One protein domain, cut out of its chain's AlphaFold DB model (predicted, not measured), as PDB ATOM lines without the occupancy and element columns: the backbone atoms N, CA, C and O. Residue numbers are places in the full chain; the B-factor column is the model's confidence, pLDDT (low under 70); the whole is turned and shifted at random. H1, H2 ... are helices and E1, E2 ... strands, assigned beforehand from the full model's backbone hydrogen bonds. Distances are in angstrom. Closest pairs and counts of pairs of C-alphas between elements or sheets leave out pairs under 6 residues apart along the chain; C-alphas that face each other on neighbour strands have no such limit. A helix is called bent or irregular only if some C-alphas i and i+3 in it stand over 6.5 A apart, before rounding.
ATOM      1  N   HIS A 118       1.191 -77.457   1.739       55.47
ATOM      2  CA  HIS A 118       1.103 -76.156   2.416       55.47
ATOM      3  C   HIS A 118       1.564 -76.215   3.885       55.47
ATOM      4  O   HIS A 118       2.113 -75.245   4.403       55.47
ATOM      5  N   THR A 119       1.396 -77.352   4.565       58.56
ATOM      6  CA  THR A 119       1.897 -77.570   5.933       58.56
ATOM      7  C   THR A 119       3.396 -77.860   5.945       58.56
ATOM      8  O   THR A 119       4.116 -77.300   6.770       58.56
ATOM      9  N   LEU A 120       3.883 -78.661   4.992       58.81
ATOM     10  CA  LEU A 120       5.317 -78.917   4.821       58.81
ATOM     11  C   LEU A 120       6.070 -77.676   4.319       58.81
ATOM     12  O   LEU A 120       7.153 -77.387   4.818       58.81
ATOM     13  N   ALA A 121       5.477 -76.884   3.419       62.31
ATOM     14  CA  ALA A 121       6.052 -75.613   2.981       62.31
ATOM     15  C   ALA A 121       6.166 -74.607   4.133       62.31
ATOM     16  O   ALA A 121       7.187 -73.939   4.236       62.31
ATOM     17  N   LYS A 122       5.177 -74.534   5.039       70.56
ATOM     18  CA  LYS A 122       5.238 -73.666   6.231       70.56
ATOM     19  C   LYS A 122       6.326 -74.086   7.220       70.56
ATOM     20  O   LYS A 122       7.039 -73.230   7.734       70.56
ATOM     21  N   ALA A 123       6.481 -75.385   7.469       73.44
ATOM     22  CA  ALA A 123       7.550 -75.888   8.330       73.44
ATOM     23  C   ALA A 123       8.938 -75.640   7.712       73.44
ATOM     24  O   ALA A 123       9.837 -75.153   8.395       73.44
ATOM     25  N   PHE A 124       9.093 -75.890   6.408       78.81
ATOM     26  CA  PHE A 124      10.339 -75.634   5.685       78.81
ATOM     27  C   PHE A 124      10.690 -74.139   5.637       78.81
ATOM     28  O   PHE A 124      11.847 -73.789   5.846       78.81
ATOM     29  N   PHE A 125       9.706 -73.246   5.456       77.50
ATOM     30  CA  PHE A 125       9.926 -71.794   5.493       77.50
ATOM     31  C   PHE A 125      10.409 -71.309   6.863       77.50
ATOM     32  O   PHE A 125      11.304 -70.471   6.933       77.50
ATOM     33  N   ASN A 126       9.865 -71.859   7.952       83.88
ATOM     34  CA  ASN A 126      10.309 -71.514   9.302       83.88
ATOM     35  C   ASN A 126      11.739 -72.006   9.568       83.88
ATOM     36  O   ASN A 126      12.549 -71.256  10.107       83.88
ATOM     37  N   VAL A 127      12.078 -73.231   9.150       86.38
ATOM     38  CA  VAL A 127      13.437 -73.781   9.308       86.38
ATOM     39  C   VAL A 127      14.445 -73.016   8.447       86.38
ATOM     40  O   VAL A 127      15.496 -72.623   8.949       86.38
ATOM     41  N   ALA A 128      14.116 -72.743   7.184       86.38
ATOM     42  CA  ALA A 128      14.955 -71.949   6.289       86.38
ATOM     43  C   ALA A 128      15.123 -70.504   6.790       86.38
ATOM     44  O   ALA A 128      16.227 -69.961   6.737       86.38
ATOM     45  N   GLY A 129      14.061 -69.904   7.337       88.62
ATOM     46  CA  GLY A 129      14.095 -68.574   7.942       88.62
ATOM     47  C   GLY A 129      14.992 -68.510   9.179       88.62
ATOM     48  O   GLY A 129      15.847 -67.632   9.264       88.62
ATOM     49  N   ILE A 130      14.860 -69.467  10.105       91.44
ATOM     50  CA  ILE A 130      15.702 -69.549  11.310       91.44
ATOM     51  C   ILE A 130      17.167 -69.796  10.933       91.44
ATOM     52  O   ILE A 130      18.055 -69.130  11.462       91.44
ATOM     53  N   LEU A 131      17.431 -70.703   9.988       91.50
ATOM     54  CA  LEU A 131      18.788 -70.990   9.521       91.50
ATOM     55  C   LEU A 131      19.433 -69.757   8.868       91.50
ATOM     56  O   LEU A 131      20.565 -69.408   9.200       91.50
ATOM     57  N   SER A 132      18.708 -69.062   7.986       93.88
ATOM     58  CA  SER A 132      19.187 -67.830   7.346       93.88
ATOM     59  C   SER A 132      19.441 -66.715   8.367       93.88
ATOM     60  O   SER A 132      20.450 -66.015   8.275       93.88
ATOM     61  N   PHE A 133      18.575 -66.588   9.374       94.75
ATOM     62  CA  PHE A 133      18.742 -65.623  10.456       94.75
ATOM     63  C   PHE A 133      20.002 -65.900  11.287       94.75
ATOM     64  O   PHE A 133      20.777 -64.980  11.541       94.75
ATOM     65  N   ILE A 134      20.257 -67.165  11.643       96.00
ATOM     66  CA  ILE A 134      21.469 -67.568  12.374       96.00
ATOM     67  C   ILE A 134      22.728 -67.249  11.560       96.00
ATOM     68  O   ILE A 134      23.663 -66.652  12.092       96.00
ATOM     69  N   VAL A 135      22.750 -67.595  10.268       96.06
ATOM     70  CA  VAL A 135      23.908 -67.325   9.399       96.06
ATOM     71  C   VAL A 135      24.172 -65.822   9.274       96.06
ATOM     72  O   VAL A 135      25.319 -65.399   9.411       96.06
ATOM     73  N   ASN A 136      23.134 -64.999   9.094       95.38
ATOM     74  CA  ASN A 136      23.291 -63.542   9.050       95.38
ATOM     75  C   ASN A 136      23.774 -62.962  10.384       95.38
ATOM     76  O   ASN A 136      24.622 -62.073  10.374       95.38
ATOM     77  N   ILE A 137      23.291 -63.464  11.527       95.75
ATOM     78  CA  ILE A 137      23.799 -63.046  12.842       95.75
ATOM     79  C   ILE A 137      25.286 -63.365  12.965       95.75
ATOM     80  O   ILE A 137      26.058 -62.494  13.359       95.75
ATOM     81  N   ILE A 138      25.701 -64.582  12.608       96.06
ATOM     82  CA  ILE A 138      27.114 -64.971  12.659       96.06
ATOM     83  C   ILE A 138      27.942 -64.060  11.747       96.06
ATOM     84  O   ILE A 138      28.989 -63.572  12.167       96.06
ATOM     85  N   LEU A 139      27.458 -63.760  10.539       95.00
ATOM     86  CA  LEU A 139      28.148 -62.876   9.598       95.00
ATOM     87  C   LEU A 139      28.280 -61.446  10.143       95.00
ATOM     88  O   LEU A 139      29.354 -60.858  10.040       95.00
ATOM     89  N   ILE A 140      27.240 -60.915  10.792       94.81
ATOM     90  CA  ILE A 140      27.288 -59.612  11.473       94.81
ATOM     91  C   ILE A 140      28.303 -59.631  12.620       94.81
ATOM     92  O   ILE A 140      29.095 -58.700  12.742       94.81
ATOM     93  N   VAL A 141      28.322 -60.683  13.446       93.12
ATOM     94  CA  VAL A 141      29.285 -60.812  14.554       93.12
ATOM     95  C   VAL A 141      30.719 -60.856  14.026       93.12
ATOM     96  O   VAL A 141      31.575 -60.138  14.539       93.12
ATOM     97  N   VAL A 142      30.980 -61.632  12.971       95.00
ATOM     98  CA  VAL A 142      32.300 -61.684  12.322       95.00
ATOM     99  C   VAL A 142      32.689 -60.311  11.770       95.00
ATOM    100  O   VAL A 142      33.814 -59.864  11.985       95.00
ATOM    101  N   LEU A 143      31.763 -59.608  11.117       91.88
ATOM    102  CA  LEU A 143      32.015 -58.276  10.566       91.88
ATOM    103  C   LEU A 143      32.307 -57.248  11.669       91.88
ATOM    104  O   LEU A 143      33.184 -56.406  11.493       91.88
ATOM    105  N   LEU A 144      31.650 -57.352  12.829       88.75
ATOM    106  CA  LEU A 144      31.938 -56.516  13.999       88.75
ATOM    107  C   LEU A 144      33.313 -56.805  14.610       88.75
ATOM    108  O   LEU A 144      33.995 -55.862  15.009       88.75
ATOM    109  N   ILE A 145      33.735 -58.072  14.674       89.38
ATOM    110  CA  ILE A 145      35.083 -58.437  15.136       89.38
ATOM    111  C   ILE A 145      36.131 -57.858  14.177       89.38
ATOM    112  O   ILE A 145      37.026 -57.140  14.615       89.38
ATOM    113  N   LEU A 146      35.974 -58.078  12.867       89.31
ATOM    114  CA  LEU A 146      36.890 -57.540  11.854       89.31
ATOM    115  C   LEU A 146      36.936 -56.007  11.862       89.31
ATOM    116  O   LEU A 146      38.006 -55.423  11.701       89.31
ATOM    117  N   ALA A 147      35.794 -55.346  12.069       84.69
ATOM    118  CA  ALA A 147      35.743 -53.894  12.177       84.69
ATOM    119  C   ALA A 147      36.577 -53.388  13.363       84.69
ATOM    120  O   ALA A 147      37.337 -52.437  13.192       84.69
ATOM    121  N   ARG A 148      36.491 -54.023  14.541       82.50
ATOM    122  CA  ARG A 148      37.285 -53.622  15.721       82.50
ATOM    123  C   ARG A 148      38.776 -53.736  15.476       82.50
ATOM    124  O   ARG A 148      39.492 -52.772  15.725       82.50
ATOM    125  N   GLU A 149      39.212 -54.864  14.926       85.94
ATOM    126  CA  GLU A 149      40.617 -55.092  14.576       85.94
ATOM    127  C   GLU A 149      41.119 -54.027  13.585       85.94
ATOM    128  O   GLU A 149      42.185 -53.443  13.772       85.94
ATOM    129  N   LEU A 150      40.318 -53.688  12.566       83.00
ATOM    130  CA  LEU A 150      40.656 -52.635  11.602       83.00
ATOM    131  C   LEU A 150      40.740 -51.241  12.242       83.00
ATOM    132  O   LEU A 150      41.627 -50.462  11.884       83.00
ATOM    133  N   PHE A 151      39.849 -50.911  13.181       81.06
ATOM    134  CA  PHE A 151      39.893 -49.634  13.898       81.06
ATOM    135  C   PHE A 151      41.079 -49.554  14.864       81.06
ATOM    136  O   PHE A 151      41.734 -48.514  14.907       81.06
ATOM    137  N   ALA A 152      41.404 -50.639  15.571       77.12
ATOM    138  CA  ALA A 152      42.582 -50.713  16.434       77.12
ATOM    139  C   ALA A 152      43.876 -50.543  15.622       77.12
ATOM    140  O   ALA A 152      44.742 -49.741  15.981       77.12
ATOM    141  N   LEU A 153      43.977 -51.212  14.469       78.19
ATOM    142  CA  LEU A 153      45.134 -51.089  13.584       78.19
ATOM    143  C   LEU A 153      45.248 -49.677  12.988       78.19
ATOM    144  O   LEU A 153      46.339 -49.107  12.954       78.19
ATOM    145  N   LYS A 154      44.123 -49.077  12.575       79.94
ATOM    146  CA  LYS A 154      44.080 -47.688  12.097       79.94
ATOM    147  C   LYS A 154      44.498 -46.700  13.187       79.94
ATOM    148  O   LYS A 154      45.234 -45.770  12.876       79.94
ATOM    149  N   ALA A 155      44.072 -46.902  14.432       76.00
ATOM    150  CA  ALA A 155      44.454 -46.047  15.555       76.00
ATOM    151  C   ALA A 155      45.959 -46.148  15.852       76.00
ATOM    152  O   ALA A 155      46.635 -45.128  15.947       76.00
ATOM    153  N   ILE A 156      46.522 -47.361  15.895       78.88
ATOM    154  CA  ILE A 156      47.959 -47.556  16.146       78.88
ATOM    155  C   ILE A 156      48.809 -46.960  15.012       78.88
ATOM    156  O   ILE A 156      49.776 -46.239  15.265       78.88
ATOM    157  N   VAL A 157      48.452 -47.227  13.754       80.62
ATOM    158  CA  VAL A 157      49.197 -46.721  12.590       80.62
ATOM    159  C   VAL A 157      49.019 -45.207  12.429       80.62
ATOM    160  O   VAL A 157      49.987 -44.504  12.136       80.62
ATOM    161  N   GLY A 158      47.806 -44.700  12.643       78.12
ATOM    162  CA  GLY A 158      47.469 -43.285  12.535       78.12
ATOM    163  C   GLY A 158      48.111 -42.443  13.630       78.12
ATOM    164  O   GLY A 158      48.832 -41.502  13.313       78.12
ATOM    165  N   ASP A 159      47.911 -42.791  14.901       76.06
ATOM    166  CA  ASP A 159      48.334 -41.938  16.016       76.06
ATOM    167  C   ASP A 159      49.812 -42.129  16.379       76.06
ATOM    168  O   ASP A 159      50.525 -41.147  16.606       76.06
ATOM    169  N   HIS A 160      50.311 -43.371  16.413       77.94
ATOM    170  CA  HIS A 160      51.669 -43.640  16.899       77.94
ATOM    171  C   HIS A 160      52.733 -43.616  15.804       77.94
ATOM    172  O   HIS A 160      53.832 -43.119  16.050       77.94
ATOM    173  N   LEU A 161      52.432 -44.128  14.607       84.69
ATOM    174  CA  LEU A 161      53.429 -44.219  13.538       84.69
ATOM    175  C   LEU A 161      53.410 -42.978  12.649       84.69
ATOM    176  O   LEU A 161      54.390 -42.236  12.624       84.69
ATOM    177  N   LEU A 162      52.306 -42.721  11.945       86.31
ATOM    178  CA  LEU A 162      52.246 -41.621  10.979       86.31
ATOM    179  C   LEU A 162      52.046 -40.264  11.653       86.31
ATOM    180  O   LEU A 162      52.740 -39.313  11.303       86.31
ATOM    181  N   GLY A 163      51.173 -40.178  12.655       85.00
ATOM    182  CA  GLY A 163      50.985 -38.972  13.461       85.00
ATOM    183  C   GLY A 163      52.238 -38.631  14.264       85.00
ATOM    184  O   GLY A 163      52.661 -37.473  14.304       85.00
ATOM    185  N   GLY A 164      52.897 -39.649  14.826       87.44
ATOM    186  CA  GLY A 164      54.207 -39.515  15.459       87.44
ATOM    187  C   GLY A 164      55.272 -39.002  14.487       87.44
ATOM    188  O   GLY A 164      55.973 -38.042  14.798       87.44
ATOM    189  N   LEU A 165      55.379 -39.592  13.295       89.56
ATOM    190  CA  LEU A 165      56.340 -39.181  12.271       89.56
ATOM    191  C   LEU A 165      56.095 -37.743  11.787       89.56
ATOM    192  O   LEU A 165      57.025 -36.937  11.778       89.56
ATOM    193  N   TYR A 166      54.846 -37.399  11.465       89.62
ATOM    194  CA  TYR A 166      54.452 -36.047  11.059       89.62
ATOM    195  C   TYR A 166      54.796 -35.012  12.139       89.62
ATOM    196  O   TYR A 166      55.427 -33.991  11.858       89.62
ATOM    197  N   LYS A 167      54.473 -35.316  13.402       89.75
ATOM    198  CA  LYS A 167      54.813 -34.464  14.546       89.75
ATOM    199  C   LYS A 167      56.326 -34.319  14.736       89.75
ATOM    200  O   LYS A 167      56.787 -33.228  15.054       89.75
ATOM    201  N   ASN A 168      57.104 -35.385  14.542       90.44
ATOM    202  CA  ASN A 168      58.564 -35.311  14.631       90.44
ATOM    203  C   ASN A 168      59.150 -34.407  13.543       90.44
ATOM    204  O   ASN A 168      60.026 -33.606  13.853       90.44
ATOM    205  N   PHE A 169      58.638 -34.455  12.310       91.44
ATOM    206  CA  PHE A 169      59.083 -33.531  11.262       91.44
ATOM    207  C   PHE A 169      58.722 -32.077  11.568       91.44
ATOM    208  O   PHE A 169      59.550 -31.194  11.359       91.44
ATOM    209  N   GLN A 170      57.544 -31.828  12.141       91.00
ATOM    210  CA  GLN A 170      57.165 -30.491  12.598       91.00
ATOM    211  C   GLN A 170      58.087 -29.982  13.722       91.00
ATOM    212  O   GLN A 170      58.494 -28.821  13.723       91.00
ATOM    213  N   LEU A 171      58.445 -30.846  14.679       92.25
ATOM    214  CA  LEU A 171      59.369 -30.501  15.763       92.25
ATOM    215  C   LEU A 171      60.802 -30.294  15.265       92.25
ATOM    216  O   LEU A 171      61.493 -29.415  15.773       92.25
ATOM    217  N   MET A 172      61.241 -31.081  14.282       91.94
ATOM    218  CA  MET A 172      62.535 -30.885  13.636       91.94
ATOM    219  C   MET A 172      62.581 -29.556  12.886       91.94
ATOM    220  O   MET A 172      63.564 -28.841  13.015       91.94
ATOM    221  N   ASP A 173      61.518 -29.175  12.180       93.62
ATOM    222  CA  ASP A 173      61.465 -27.888  11.482       93.62
ATOM    223  C   ASP A 173      61.526 -26.682  12.443       93.62
ATOM    224  O   ASP A 173      62.165 -25.668  12.163       93.62
ATOM    225  N   ALA A 174      60.927 -26.820  13.630       91.75
ATOM    226  CA  ALA A 174      60.974 -25.814  14.691       91.75
ATOM    227  C   ALA A 174      62.284 -25.820  15.514       91.75
ATOM    228  O   ALA A 174      62.476 -24.965  16.386       91.75
ATOM    229  N   ALA A 175      63.179 -26.788  15.294       94.31
ATOM    230  CA  ALA A 175      64.414 -26.910  16.062       94.31
ATOM    231  C   ALA A 175      65.449 -25.843  15.666       94.31
ATOM    232  O   ALA A 175      65.329 -25.160  14.651       94.31
ATOM    233  N   HIS A 176      66.470 -25.677  16.509       95.88
ATOM    234  CA  HIS A 176      67.497 -24.650  16.352       95.88
ATOM    235  C   HIS A 176      68.904 -25.254  16.459       95.88
ATOM    236  O   HIS A 176      69.163 -26.085  17.335       95.88
ATOM    237  N   ILE A 177      69.823 -24.815  15.596       92.62
ATOM    238  CA  ILE A 177      71.254 -25.127  15.678       92.62
ATOM    239  C   ILE A 177      71.925 -24.048  16.522       92.62
ATOM    240  O   ILE A 177      72.070 -22.906  16.090       92.62
ATOM    241  N   ARG A 178      72.378 -24.433  17.717       95.25
ATOM    242  CA  ARG A 178      73.137 -23.570  18.626       95.25
ATOM    243  C   ARG A 178      74.594 -23.977  18.608       95.25
ATOM    244  O   ARG A 178      74.932 -25.077  19.044       95.25
ATOM    245  N   GLN A 259      64.554 -21.419   8.808       93.81
ATOM    246  CA  GLN A 259      65.214 -20.368   8.017       93.81
ATOM    247  C   GLN A 259      66.403 -20.898   7.206       93.81
ATOM    248  O   GLN A 259      67.093 -20.127   6.540       93.81
ATOM    249  N   THR A 260      66.667 -22.202   7.263       94.44
ATOM    250  CA  THR A 260      67.758 -22.841   6.522       94.44
ATOM    251  C   THR A 260      67.246 -23.517   5.255       94.44
ATOM    252  O   THR A 260      66.053 -23.759   5.085       94.44
ATOM    253  N   GLU A 261      68.168 -23.919   4.383       93.12
ATOM    254  CA  GLU A 261      67.850 -24.736   3.208       93.12
ATOM    255  C   GLU A 261      67.278 -26.121   3.573       93.12
ATOM    256  O   GLU A 261      66.643 -26.757   2.734       93.12
ATOM    257  N   LEU A 262      67.437 -26.577   4.826       92.44
ATOM    258  CA  LEU A 262      66.854 -27.836   5.312       92.44
ATOM    259  C   LEU A 262      65.339 -27.754   5.539       92.44
ATOM    260  O   LEU A 262      64.682 -28.795   5.570       92.44
ATOM    261  N   HIS A 263      64.772 -26.548   5.629       93.69
ATOM    262  CA  HIS A 263      63.328 -26.351   5.757       93.69
ATOM    263  C   HIS A 263      62.557 -26.993   4.596       93.69
ATOM    264  O   HIS A 263      61.587 -27.716   4.805       93.69
ATOM    265  N   GLN A 264      63.017 -26.779   3.357       94.00
ATOM    266  CA  GLN A 264      62.340 -27.269   2.152       94.00
ATOM    267  C   GLN A 264      62.209 -28.806   2.131       94.00
ATOM    268  O   GLN A 264      61.092 -29.299   1.965       94.00
ATOM    269  N   PRO A 265      63.280 -29.587   2.374       92.38
ATOM    270  CA  PRO A 265      63.168 -31.028   2.579       92.38
ATOM    271  C   PRO A 265      62.208 -31.435   3.705       92.38
ATOM    272  O   PRO A 265      61.462 -32.399   3.535       92.38
ATOM    273  N   PHE A 266      62.191 -30.728   4.843       92.50
ATOM    274  CA  PHE A 266      61.296 -31.069   5.956       92.50
ATOM    275  C   PHE A 266      59.828 -30.811   5.633       92.50
ATOM    276  O   PHE A 266      58.991 -31.654   5.958       92.50
ATOM    277  N   ILE A 267      59.506 -29.704   4.963       92.44
ATOM    278  CA  ILE A 267      58.153 -29.442   4.462       92.44
ATOM    279  C   ILE A 267      57.771 -30.461   3.390       92.44
ATOM    280  O   ILE A 267      56.684 -31.022   3.454       92.44
ATOM    281  N   GLY A 268      58.686 -30.796   2.478       92.81
ATOM    282  CA  GLY A 268      58.451 -31.832   1.473       92.81
ATOM    283  C   GLY A 268      58.098 -33.187   2.094       92.81
ATOM    284  O   GLY A 268      57.130 -33.824   1.680       92.81
ATOM    285  N   LEU A 269      58.822 -33.616   3.132       92.25
ATOM    286  CA  LEU A 269      58.500 -34.847   3.867       92.25
ATOM    287  C   LEU A 269      57.164 -34.744   4.615       92.25
ATOM    288  O   LEU A 269      56.391 -35.704   4.616       92.25
ATOM    289  N   GLN A 270      56.868 -33.591   5.221       92.00
ATOM    290  CA  GLN A 270      55.572 -33.346   5.856       92.00
ATOM    291  C   GLN A 270      54.433 -33.451   4.844       92.00
ATOM    292  O   GLN A 270      53.448 -34.120   5.128       92.00
ATOM    293  N   ASP A 271      54.573 -32.864   3.659       93.25
ATOM    294  CA  ASP A 271      53.540 -32.855   2.622       93.25
ATOM    295  C   ASP A 271      53.300 -34.236   2.006       93.25
ATOM    296  O   ASP A 271      52.172 -34.546   1.630       93.25
ATOM    297  N   VAL A 272      54.314 -35.105   1.972       92.62
ATOM    298  CA  VAL A 272      54.137 -36.508   1.559       92.62
ATOM    299  C   VAL A 272      53.326 -37.295   2.592       92.62
ATOM    300  O   VAL A 272      52.495 -38.125   2.224       92.62
ATOM    301  N   VAL A 273      53.544 -37.049   3.886       91.00
ATOM    302  CA  VAL A 273      52.884 -37.800   4.970       91.00
ATOM    303  C   VAL A 273      51.523 -37.200   5.339       91.00
ATOM    304  O   VAL A 273      50.635 -37.934   5.776       91.00
ATOM    305  N   ARG A 274      51.325 -35.894   5.132       90.19
ATOM    306  CA  ARG A 274      50.127 -35.143   5.536       90.19
ATOM    307  C   ARG A 274      48.824 -35.766   5.021       90.19
ATOM    308  O   ARG A 274      47.968 -36.022   5.860       90.19
ATOM    309  N   PRO A 275      48.663 -36.127   3.730       90.94
ATOM    310  CA  PRO A 275      47.420 -36.731   3.245       90.94
ATOM    311  C   PRO A 275      47.087 -38.045   3.954       90.94
ATOM    312  O   PRO A 275      45.930 -38.316   4.264       90.94
ATOM    313  N   PHE A 276      48.098 -38.866   4.248       87.44
ATOM    314  CA  PHE A 276      47.897 -40.127   4.959       87.44
ATOM    315  C   PHE A 276      47.562 -39.892   6.424       87.44
ATOM    316  O   PHE A 276      46.650 -40.527   6.945       87.44
ATOM    317  N   ASN A 277      48.256 -38.960   7.076       85.19
ATOM    318  CA  ASN A 277      47.937 -38.545   8.433       85.19
ATOM    319  C   ASN A 277      46.507 -37.984   8.523       85.19
ATOM    320  O   ASN A 277      45.784 -38.354   9.438       85.19
ATOM    321  N   ASP A 278      46.060 -37.178   7.565       85.12
ATOM    322  CA  ASP A 278      44.717 -36.586   7.568       85.12
ATOM    323  C   ASP A 278      43.621 -37.640   7.330       85.12
ATOM    324  O   ASP A 278      42.563 -37.592   7.954       85.12
ATOM    325  N   LEU A 279      43.879 -38.642   6.480       82.56
ATOM    326  CA  LEU A 279      42.966 -39.774   6.257       82.56
ATOM    327  C   LEU A 279      42.917 -40.749   7.441       82.56
ATOM    328  O   LEU A 279      41.895 -41.409   7.685       82.56
ATOM    329  N   LEU A 280      44.043 -40.908   8.133       78.81
ATOM    330  CA  LEU A 280      44.183 -41.846   9.239       78.81
ATOM    331  C   LEU A 280      43.796 -41.233  10.575       78.81
ATOM    332  O   LEU A 280      43.344 -41.984  11.440       78.81
ATOM    333  N   GLN A 281      43.903 -39.910  10.725       72.44
ATOM    334  CA  GLN A 281      43.448 -39.228  11.920       72.44
ATOM    335  C   GLN A 281      41.958 -39.508  12.102       72.44
ATOM    336  O   GLN A 281      41.145 -39.221  11.217       72.44
ATOM    337  N   PRO A 282      41.575 -40.118  13.230       62.03
ATOM    338  CA  PRO A 282      40.182 -40.405  13.471       62.03
ATOM    339  C   PRO A 282      39.446 -39.069  13.596       62.03
ATOM    340  O   PRO A 282      39.769 -38.246  14.450       62.03
ATOM    341  N   ALA A 283      38.423 -38.864  12.761       56.88
ATOM    342  CA  ALA A 283      37.467 -37.765  12.920       56.88
ATOM    343  C   ALA A 283      36.695 -37.858  14.254       56.88
ATOM    344  O   ALA A 283      35.977 -36.938  14.622       56.88
ATOM    345  N   ILE A 284      36.848 -38.972  14.977       54.84
ATOM    346  CA  ILE A 284      36.187 -39.269  16.239       54.84
ATOM    347  C   ILE A 284      37.253 -39.801  17.206       54.84
ATOM    348  O   ILE A 284      37.527 -40.998  17.255       54.84
ATOM    349  N   LYS A 285      37.927 -38.893  17.920       52.69
ATOM    350  CA  LYS A 285      39.026 -39.221  18.855       52.69
ATOM    351  C   LYS A 285      38.527 -39.719  20.211       52.69
ATOM    352  O   LYS A 285      39.322 -40.200  21.013       52.69
ATOM    353  N   SER A 286      37.227 -39.603  20.488       52.78
ATOM    354  CA  SER A 286      36.660 -40.037  21.760       52.78
ATOM    355  C   SER A 286      35.211 -40.528  21.626       52.78
ATOM    356  O   SER A 286      34.452 -39.994  20.815       52.78
ATOM    357  N   PRO A 287      34.776 -41.480  22.475       52.16
ATOM    358  CA  PRO A 287      33.367 -41.857  22.614       52.16
ATOM    359  C   PRO A 287      32.449 -40.709  23.065       52.16
ATOM    360  O   PRO A 287      31.243 -40.911  23.133       52.16
ATOM    361  N   ALA A 288      33.003 -39.540  23.415       55.38
ATOM    362  CA  ALA A 288      32.243 -38.357  23.801       55.38
ATOM    363  C   ALA A 288      31.757 -37.534  22.591       55.38
ATOM    364  O   ALA A 288      30.775 -36.812  22.726       55.38
ATOM    365  N   ASP A 289      32.397 -37.668  21.421       54.75
ATOM    366  CA  ASP A 289      31.969 -36.990  20.182       54.75
ATOM    367  C   ASP A 289      30.884 -37.766  19.422       54.75
ATOM    368  O   ASP A 289      30.099 -37.192  18.668       54.75
ATOM    369  N   LEU A 290      30.798 -39.080  19.636       57.50
ATOM    370  CA  LEU A 290      29.640 -39.865  19.226       57.50
ATOM    371  C   LEU A 290      28.571 -39.717  20.300       57.50
ATOM    372  O   LEU A 290      28.802 -40.050  21.460       57.50
ATOM    373  N   SER A 291      27.363 -39.307  19.913       57.75
ATOM    374  CA  SER A 291      26.179 -39.426  20.764       57.75
ATOM    375  C   SER A 291      25.804 -40.909  20.934       57.75
ATOM    376  O   SER A 291      24.757 -41.371  20.473       57.75
ATOM    377  N   CYS A 292      26.674 -41.692  21.571       61.28
ATOM    378  CA  CYS A 292      26.375 -43.013  22.093       61.28
ATOM    379  C   CYS A 292      25.401 -42.808  23.257       61.28
ATOM    380  O   CYS A 292      25.810 -42.747  24.409       61.28
ATOM    381  N   GLY A 293      24.118 -42.607  22.944       63.44
ATOM    382  CA  GLY A 293      23.050 -42.449  23.928       63.44
ATOM    383  C   GLY A 293      22.806 -43.750  24.699       63.44
ATOM    384  O   GLY A 293      23.648 -44.221  25.457       63.44
ATOM    385  N   LEU A 294      21.653 -44.385  24.480       56.16
ATOM    386  CA  LEU A 294      21.207 -45.569  25.234       56.16
ATOM    387  C   LEU A 294      22.165 -46.788  25.168       56.16
ATOM    388  O   LEU A 294      22.064 -47.697  25.985       56.16
ATOM    389  N   PHE A 295      23.105 -46.815  24.218       62.78
ATOM    390  CA  PHE A 295      24.051 -47.917  23.994       62.78
ATOM    391  C   PHE A 295      25.458 -47.669  24.566       62.78
ATOM    392  O   PHE A 295      26.408 -48.343  24.166       62.78
ATOM    393  N   GLN A 296      25.613 -46.753  25.530       67.88
ATOM    394  CA  GLN A 296      26.891 -46.493  26.209       67.88
ATOM    395  C   GLN A 296      27.693 -47.740  26.635       67.88
ATOM    396  O   GLN A 296      28.881 -47.775  26.315       67.88
ATOM    397  N   PRO A 297      27.127 -48.776  27.289       67.50
ATOM    398  CA  PRO A 297      27.926 -49.937  27.690       67.50
ATOM    399  C   PRO A 297      28.462 -50.719  26.483       67.50
ATOM    400  O   PRO A 297      29.575 -51.234  26.534       67.50
ATOM    401  N   PHE A 298      27.714 -50.751  25.375       67.88
ATOM    402  CA  PHE A 298      28.146 -51.401  24.139       67.88
ATOM    403  C   PHE A 298      29.196 -50.571  23.392       67.88
ATOM    404  O   PHE A 298      30.170 -51.144  22.923       67.88
ATOM    405  N   CYS A 299      29.066 -49.239  23.337       67.19
ATOM    406  CA  CYS A 299      30.107 -48.363  22.776       67.19
ATOM    407  C   CYS A 299      31.404 -48.426  23.596       67.19
ATOM    408  O   CYS A 299      32.489 -48.518  23.028       67.19
ATOM    409  N   ASN A 300      31.301 -48.405  24.926       66.81
ATOM    410  CA  ASN A 300      32.458 -48.481  25.814       66.81
ATOM    411  C   ASN A 300      33.160 -49.840  25.684       66.81
ATOM    412  O   ASN A 300      34.380 -49.908  25.603       66.81
ATOM    413  N   TRP A 301      32.389 -50.925  25.561       68.38
ATOM    414  CA  TRP A 301      32.954 -52.217  25.195       68.38
ATOM    415  C   TRP A 301      33.616 -52.139  23.813       68.38
ATOM    416  O   TRP A 301      34.788 -52.465  23.690       68.38
ATOM    417  N   PHE A 302      32.919 -51.645  22.784       65.31
ATOM    418  CA  PHE A 302      33.396 -51.624  21.397       65.31
ATOM    419  C   PHE A 302      34.705 -50.847  21.187       65.31
ATOM    420  O   PHE A 302      35.548 -51.333  20.434       65.31
ATOM    421  N   PHE A 303      34.885 -49.707  21.864       63.19
ATOM    422  CA  PHE A 303      35.974 -48.754  21.602       63.19
ATOM    423  C   PHE A 303      37.060 -48.640  22.693       63.19
ATOM    424  O   PHE A 303      38.109 -48.077  22.398       63.19
ATOM    425  N   ILE A 304      36.838 -49.101  23.935       59.81
ATOM    426  CA  ILE A 304      37.758 -48.837  25.070       59.81
ATOM    427  C   ILE A 304      38.555 -50.056  25.554       59.81
ATOM    428  O   ILE A 304      39.561 -49.883  26.242       59.81
ATOM    429  N   THR A 305      38.184 -51.279  25.178       43.19
ATOM    430  CA  THR A 305      39.049 -52.446  25.414       43.19
ATOM    431  C   THR A 305      39.965 -52.670  24.210       43.19
ATOM    432  O   THR A 305      39.420 -52.788  23.110       43.19
TER     433      THR A 305
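What this domain is: This is residues 118 to 178 and 259 to 305 of the 306 residues of an uncharacterized protein of Anaerolineae bacterium (UniProt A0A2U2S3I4). What is the main picture? One very long helix, H1, makes the length of a rod; the shorter H2 lies beside its residues 154 to 173, running opposite ways, while residues 118 to 143 of H1 stick out free. After H2 a long link without a named element leads to the small helix H3, close to H1 near Arg 148. What is it built of? The printed part has 108 residues, with three named helices and one named strand in the order H1, E1, H2, H3; its class is mostly helix. It is extended, with a radius of gyration of the C-alphas of 24.1 A and spans of 89 by 27 by 18 A.

How they stand to each other: What touches the longest helix? H1, residues 118 to 173, touches H2, residues 263 to 280, with residues 154 to 173 alone; the closest C-alphas, of Gly 158 and Leu 280, are 4.9 A apart. They run opposite ways at a shallow tilt of 17 degrees. Where is the last helix? H3, residues 296 to 304, is close to H1 but not clearly touching; the closest C-alphas, of Arg 148 and Phe 302, are 7.2 A apart, at a steep tilt of 50 degrees. H2 and H3 are apart. How do the backbones fare? Every O i to N i+4 pair is within hydrogen-bond range in H3, 49 of 52 in H1 and 12 of 14 in H2.

Where its parts are: Where is H1? It runs 77.8 A from C-alpha 118 at (1.103, -76.156, 2.416) to C-alpha 173. What of the others? E1, residues 176 to 178, is 6.2 A long and pairs with no named strand. H2, 24.9 A long, has a kink of 37 degrees near residue 273 and is only just irregular, with C-alphas 272 and 275 6.9 A apart. H3, 11.2 A long, ends at C-alpha 304 (37.758, -48.837, 25.070).

The domain as a whole: How large is it? The two C-alphas farthest apart, of His 118 and Arg 178, are 90.6 A apart. Is anything missing? Residues 179 to 258 are not printed, and C-alphas 178 and 259 are 13.6 A apart across the cut. Where is confidence low? The pLDDT is under 70 at residues 118 to 121 and 282 to 305, the latter including most of the long link from H2 to H3.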